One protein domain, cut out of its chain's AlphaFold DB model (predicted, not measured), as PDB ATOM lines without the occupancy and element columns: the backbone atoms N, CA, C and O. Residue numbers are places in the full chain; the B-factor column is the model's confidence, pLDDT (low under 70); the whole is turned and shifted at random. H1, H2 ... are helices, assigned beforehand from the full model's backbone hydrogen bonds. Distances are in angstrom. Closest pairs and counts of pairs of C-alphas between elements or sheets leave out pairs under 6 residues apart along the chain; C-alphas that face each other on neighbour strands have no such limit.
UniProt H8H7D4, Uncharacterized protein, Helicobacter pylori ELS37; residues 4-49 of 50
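What this domain is: This is residues 4 to 49 of the 50 residues of an uncharacterized protein of Helicobacter pylori ELS37 (UniProt H8H7D4). One long, straight helix, H2, makes nearly the whole length of this model, and a single short helical turn, H1, folds back over its first end to form a small hook. The printed part has 46 residues with two named helices, H1 then H2, and no named strand; the class is all helix. It is extended, a rod with a radius of gyration of the C-alphas of 18.7 A and spans of 60 by 14 by 5 A.

Where its parts are: Find C-alpha 4 at (-1.579, -22.814, -14.503), where H1, residues 4 to 8, begins. Then go to C-alpha 12 at (-14.788, -23.632, -11.414); from there H2, residues 12 to 47, runs 53.3 A to C-alpha 47 at (18.284, -57.413, 13.214).

How they stand to each other: Look at Leu 8 and Arg 15, the closest C-alphas of H1 and H2, 5.1 A apart. The two helices only just touch, with 3 pairs of C-alphas within 8 A, and touch only at the corner by their tight link; H2 does so with residues 14 to 18 alone. In H1 the O i to N i+4 pair is within hydrogen-bond range, and in H2 31 of 32 are.

The domain as a whole: Residues 19 to 49, of which 19 to 47 belong to H2, stand free. The C-alphas of Ser 10 and Ile 49, the two farthest apart, are 60.4 A from each other. The printed part has no cut, and pLDDT is under 70 at residues 4 to 7 and 41 to 49.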
ATOM      1  N   LEU A   4      -0.628 -21.754 -14.819       68.25
ATOM      2  CA  LEU A   4      -1.579 -22.814 -14.503       68.25
ATOM      3  C   LEU A   4      -2.686 -22.332 -13.547       68.25
ATOM      4  O   LEU A   4      -3.863 -22.543 -13.815       68.25
ATOM      5  N   ILE A   5      -2.328 -21.607 -12.478       66.00
ATOM      6  CA  ILE A   5      -3.289 -21.078 -11.492       66.00
ATOM      7  C   ILE A   5      -4.178 -19.992 -12.114       66.00
ATOM      8  O   ILE A   5      -5.375 -19.943 -11.840       66.00
ATOM      9  N   LYS A   6      -3.627 -19.144 -12.995       64.62
ATOM     10  CA  LYS A   6      -4.426 -18.167 -13.757       64.62
ATOM     11  C   LYS A   6      -5.474 -18.854 -14.643       64.62
ATOM     12  O   LYS A   6      -6.605 -18.384 -14.695       64.62
ATOM     13  N   ASN A   7      -5.121 -19.971 -15.284       65.88
ATOM     14  CA  ASN A   7      -6.034 -20.725 -16.145       65.88
ATOM     15  C   ASN A   7      -7.108 -21.480 -15.339       65.88
ATOM     16  O   ASN A   7      -8.285 -21.435 -15.679       65.88
ATOM     17  N   LEU A   8      -6.748 -22.075 -14.197       71.44
ATOM     18  CA  LEU A   8      -7.705 -22.707 -13.274       71.44
ATOM     19  C   LEU A   8      -8.730 -21.712 -12.704       71.44
ATOM     20  O   LEU A   8      -9.866 -22.073 -12.399       71.44
ATOM     21  N   ASN A   9      -8.364 -20.436 -12.591       70.44
ATOM     22  CA  ASN A   9      -9.285 -19.399 -12.141       70.44
ATOM     23  C   ASN A   9     -10.364 -19.034 -13.167       70.44
ATOM     24  O   ASN A   9     -11.353 -18.411 -12.788       70.44
ATOM     25  N   SER A  10     -10.223 -19.457 -14.425       75.50
ATOM     26  CA  SER A  10     -11.244 -19.251 -15.459       75.50
ATOM     27  C   SER A  10     -12.384 -20.282 -15.404       75.50
ATOM     28  O   SER A  10     -13.477 -20.000 -15.880       75.50
ATOM     29  N   SER A  11     -12.167 -21.448 -14.777       84.69
ATOM     30  CA  SER A  11     -13.144 -22.544 -14.717       84.69
ATOM     31  C   SER A  11     -13.286 -23.100 -13.298       84.69
ATOM     32  O   SER A  11     -12.312 -23.546 -12.690       84.69
ATOM     33  N   SER A  12     -14.507 -23.090 -12.753       84.12
ATOM     34  CA  SER A  12     -14.788 -23.632 -11.414       84.12
ATOM     35  C   SER A  12     -14.498 -25.133 -11.331       84.12
ATOM     36  O   SER A  12     -13.872 -25.585 -10.374       84.12
ATOM     37  N   LEU A  13     -14.872 -25.887 -12.368       87.06
ATOM     38  CA  LEU A  13     -14.683 -27.335 -12.432       87.06
ATOM     39  C   LEU A  13     -13.200 -27.705 -12.516       87.06
ATOM     40  O   LEU A  13     -12.747 -28.592 -11.797       87.06
ATOM     41  N   ALA A  14     -12.416 -26.977 -13.319       86.88
ATOM     42  CA  ALA A  14     -10.975 -27.204 -13.407       86.88
ATOM     43  C   ALA A  14     -10.283 -26.963 -12.054       86.88
ATOM     44  O   ALA A  14      -9.414 -27.737 -11.655       86.88
ATOM     45  N   ARG A  15     -10.710 -25.927 -11.318       88.12
ATOM     46  CA  ARG A  15     -10.212 -25.624  -9.969       88.12
ATOM     47  C   ARG A  15     -10.488 -26.755  -8.983       88.12
ATOM     48  O   ARG A  15      -9.566 -27.180  -8.294       88.12
ATOM     49  N   ILE A  16     -11.728 -27.243  -8.929       89.31
ATOM     50  CA  ILE A  16     -12.128 -28.331  -8.022       89.31
ATOM     51  C   ILE A  16     -11.327 -29.597  -8.332       89.31
ATOM     52  O   ILE A  16     -10.715 -30.169  -7.431       89.31
ATOM     53  N   SER A  17     -11.248 -29.992  -9.605       88.69
ATOM     54  CA  SER A  17     -10.479 -31.169 -10.018       88.69
ATOM     55  C   SER A  17      -8.996 -31.043  -9.668       88.69
ATOM     56  O   SER A  17      -8.412 -31.990  -9.148       88.69
ATOM     57  N   PHE A  18      -8.389 -29.873  -9.889       88.69
ATOM     58  CA  PHE A  18      -6.989 -29.636  -9.539       88.69
ATOM     59  C   PHE A  18      -6.733 -29.802  -8.037       88.69
ATOM     60  O   PHE A  18      -5.791 -30.494  -7.649       88.69
ATOM     61  N   TYR A  19      -7.569 -29.198  -7.188       89.44
ATOM     62  CA  TYR A  19      -7.404 -29.316  -5.740       89.44
ATOM     63  C   TYR A  19      -7.683 -30.734  -5.235       89.44
ATOM     64  O   TYR A  19      -6.939 -31.208  -4.380       89.44
ATOM     65  N   ASN A  20      -8.659 -31.443  -5.806       90.94
ATOM     66  CA  ASN A  20      -8.927 -32.842  -5.463       90.94
ATOM     67  C   ASN A  20      -7.742 -33.751  -5.812       90.94
ATOM     68  O   ASN A  20      -7.306 -34.540  -4.976       90.94
ATOM     69  N   ILE A  21      -7.177 -33.613  -7.017       93.44
ATOM     70  CA  ILE A  21      -5.997 -34.385  -7.432       93.44
ATOM     71  C   ILE A  21      -4.818 -34.082  -6.506       93.44
ATOM     72  O   ILE A  21      -4.175 -35.005  -6.012       93.44
ATOM     73  N   LYS A  22      -4.566 -32.799  -6.227       92.44
ATOM     74  CA  LYS A  22      -3.464 -32.382  -5.356       92.44
ATOM     75  C   LYS A  22      -3.624 -32.908  -3.927       92.44
ATOM     76  O   LYS A  22      -2.652 -33.368  -3.339       92.44
ATOM     77  N   SER A  23      -4.838 -32.867  -3.380       91.25
ATOM     78  CA  SER A  23      -5.130 -33.403  -2.048       91.25
ATOM     79  C   SER A  23      -4.921 -34.917  -1.994       91.25
ATOM     80  O   SER A  23      -4.307 -35.418  -1.057       91.25
ATOM     81  N   ASN A  24      -5.376 -35.647  -3.014       94.19
ATOM     82  CA  ASN A  24      -5.200 -37.098  -3.080       94.19
ATOM     83  C   ASN A  24      -3.728 -37.501  -3.232       94.19
ATOM     84  O   ASN A  24      -3.311 -38.499  -2.653       94.19
ATOM     85  N   GLN A  25      -2.933 -36.727  -3.980       95.25
ATOM     86  CA  GLN A  25      -1.489 -36.949  -4.091       95.25
ATOM     87  C   GLN A  25      -0.790 -36.826  -2.734       95.25
ATOM     88  O   GLN A  25       0.001 -37.696  -2.385       95.25
ATOM     89  N   LEU A  26      -1.127 -35.793  -1.958       95.62
ATOM     90  CA  LEU A  26      -0.541 -35.574  -0.635       95.62
ATOM     91  C   LEU A  26      -0.915 -36.700   0.341       95.62
ATOM     92  O   LEU A  26      -0.042 -37.251   1.001       95.62
ATOM     93  N   LEU A  27      -2.186 -37.112   0.360       95.31
ATOM     94  CA  LEU A  27      -2.628 -38.255   1.169       95.31
ATOM     95  C   LEU A  27      -1.907 -39.553   0.779       95.31
ATOM     96  O   LEU A  27      -1.516 -40.333   1.645       95.31
ATOM     97  N   MET A  28      -1.709 -39.791  -0.519       96.00
ATOM     98  CA  MET A  28      -0.985 -40.969  -0.998       96.00
ATOM     99  C   MET A  28       0.482 -40.958  -0.547       96.00
ATOM    100  O   MET A  28       1.001 -42.001  -0.152       96.00
ATOM    101  N   GLU A  29       1.138 -39.799  -0.571       95.25
ATOM    102  CA  GLU A  29       2.520 -39.629  -0.112       95.25
ATOM    103  C   GLU A  29       2.660 -39.878   1.399       95.25
ATOM    104  O   GLU A  29       3.581 -40.578   1.831       95.25
ATOM    105  N   GLU A  30       1.714 -39.387   2.203       94.31
ATOM    106  CA  GLU A  30       1.673 -39.630   3.650       94.31
ATOM    107  C   GLU A  30       1.469 -41.113   3.977       94.31
ATOM    108  O   GLU A  30       2.209 -41.676   4.787       94.31
ATOM    109  N   ILE A  31       0.511 -41.770   3.313       94.81
ATOM    110  CA  ILE A  31       0.256 -43.209   3.484       94.81
ATOM    111  C   ILE A  31       1.500 -44.014   3.106       94.81
ATOM    112  O   ILE A  31       1.901 -44.913   3.844       94.81
ATOM    113  N   LEU A  32       2.139 -43.683   1.982       93.62
ATOM    114  CA  LEU A  32       3.339 -44.377   1.532       93.62
ATOM    115  C   LEU A  32       4.492 -44.193   2.529       93.62
ATOM    116  O   LEU A  32       5.156 -45.164   2.888       93.62
ATOM    117  N   THR A  33       4.681 -42.974   3.039       93.25
ATOM    118  CA  THR A  33       5.683 -42.664   4.071       93.25
ATOM    119  C   THR A  33       5.434 -43.461   5.351       93.25
ATOM    120  O   THR A  33       6.370 -44.021   5.925       93.25
ATOM    121  N   LEU A  34       4.174 -43.568   5.784       92.44
ATOM    122  CA  LEU A  34       3.771 -44.388   6.927       92.44
ATOM    123  C   LEU A  34       4.092 -45.868   6.704       92.44
ATOM    124  O   LEU A  34       4.728 -46.479   7.561       92.44
ATOM    125  N   ILE A  35       3.714 -46.429   5.551       92.44
ATOM    126  CA  ILE A  35       4.009 -47.826   5.196       92.44
ATOM    127  C   ILE A  35       5.518 -48.077   5.238       92.44
ATOM    128  O   ILE A  35       5.958 -49.033   5.876       92.44
ATOM    129  N   PHE A  36       6.322 -47.206   4.625       88.44
ATOM    130  CA  PHE A  36       7.778 -47.346   4.656       88.44
ATOM    131  C   PHE A  36       8.345 -47.255   6.070       88.44
ATOM    132  O   PHE A  36       9.222 -48.045   6.412       88.44
ATOM    133  N   LYS A  37       7.834 -46.353   6.911       88.25
ATOM    134  CA  LYS A  37       8.266 -46.239   8.308       88.25
ATOM    135  C   LYS A  37       7.978 -47.520   9.093       88.25
ATOM    136  O   LYS A  37       8.855 -47.994   9.808       88.25
ATOM    137  N   PHE A  38       6.787 -48.099   8.941       84.94
ATOM    138  CA  PHE A  38       6.430 -49.351   9.616       84.94
ATOM    139  C   PHE A  38       7.227 -50.550   9.092       84.94
ATOM    140  O   PHE A  38       7.747 -51.322   9.890       84.94
ATOM    141  N   LEU A  39       7.389 -50.678   7.773       80.50
ATOM    142  CA  LEU A  39       8.186 -51.754   7.175       80.50
ATOM    143  C   LEU A  39       9.679 -51.653   7.530       80.50
ATOM    144  O   LEU A  39      10.353 -52.675   7.662       80.50
ATOM    145  N   LEU A  40      10.214 -50.438   7.670       73.25
ATOM    146  CA  LEU A  40      11.604 -50.223   8.074       73.25
ATOM    147  C   LEU A  40      11.820 -50.576   9.553       73.25
ATOM    148  O   LEU A  40      12.798 -51.250   9.870       73.25
ATOM    149  N   LEU A  41      10.888 -50.183  10.430       63.00
ATOM    150  CA  LEU A  41      10.917 -50.539  11.853       63.00
ATOM    151  C   LEU A  41      10.843 -52.056  12.071       63.00
ATOM    152  O   LEU A  41      11.570 -52.585  12.909       63.00
ATOM    153  N   ASP A  42      10.025 -52.763  11.287       59.62
ATOM    154  CA  ASP A  42       9.932 -54.227  11.354       59.62
ATOM    155  C   ASP A  42      11.287 -54.884  11.021       59.62
ATOM    156  O   ASP A  42      11.774 -55.744  11.753       59.62
ATOM    157  N   LYS A  43      11.991 -54.394   9.989       57.81
ATOM    158  CA  LYS A  43      13.329 -54.893   9.622       57.81
ATOM    159  C   LYS A  43      14.417 -54.645  10.669       57.81
ATOM    160  O   LYS A  43      15.339 -55.455  10.764       57.81
ATOM    161  N   GLU A  44      14.353 -53.554  11.428       57.50
ATOM    162  CA  GLU A  44      15.315 -53.296  12.513       57.50
ATOM    163  C   GLU A  44      15.053 -54.173  13.744       57.50
ATOM    164  O   GLU A  44      16.012 -54.595  14.395       57.50
ATOM    165  N   GLY A  45      13.791 -54.531  14.010       54.00
ATOM    166  CA  GLY A  45      13.416 -55.479  15.064       54.00
ATOM    167  C   GLY A  45      14.006 -56.878  14.856       54.00
ATOM    168  O   GLY A  45      14.540 -57.463  15.794       54.00
ATOM    169  N   TYR A  46      14.017 -57.390  13.619       53.28
ATOM    170  CA  TYR A  46      14.637 -58.690  13.306       53.28
ATOM    171  C   TYR A  46      16.171 -58.681  13.374       53.28
ATOM    172  O   TYR A  46      16.779 -59.728  13.580       53.28
ATOM    173  N   LYS A  47      16.816 -57.519  13.213       51.94
ATOM    174  CA  LYS A  47      18.284 -57.413  13.214       51.94
ATOM    175  C   LYS A  47      18.904 -57.430  14.615       51.94
ATOM    176  O   LYS A  47      20.097 -57.676  14.722       51.94
ATOM    177  N   GLN A  48      18.123 -57.162  15.664       48.94
ATOM    178  CA  GLN A  48      18.587 -57.208  17.061       48.94
ATOM    179  C   GLN A  48      18.449 -58.594  17.714       48.94
ATOM    180  O   GLN A  48      18.950 -58.784  18.818       48.94
ATOM    181  N   ILE A  49      17.783 -59.552  17.057       49.12
ATOM    182  CA  ILE A  49      17.502 -60.894  17.606       49.12
ATOM    183  C   ILE A  49      18.362 -61.984  16.921       49.12
ATOM    184  O   ILE A  49      18.253 -63.158  17.266       49.12
TER     185      ILE A  49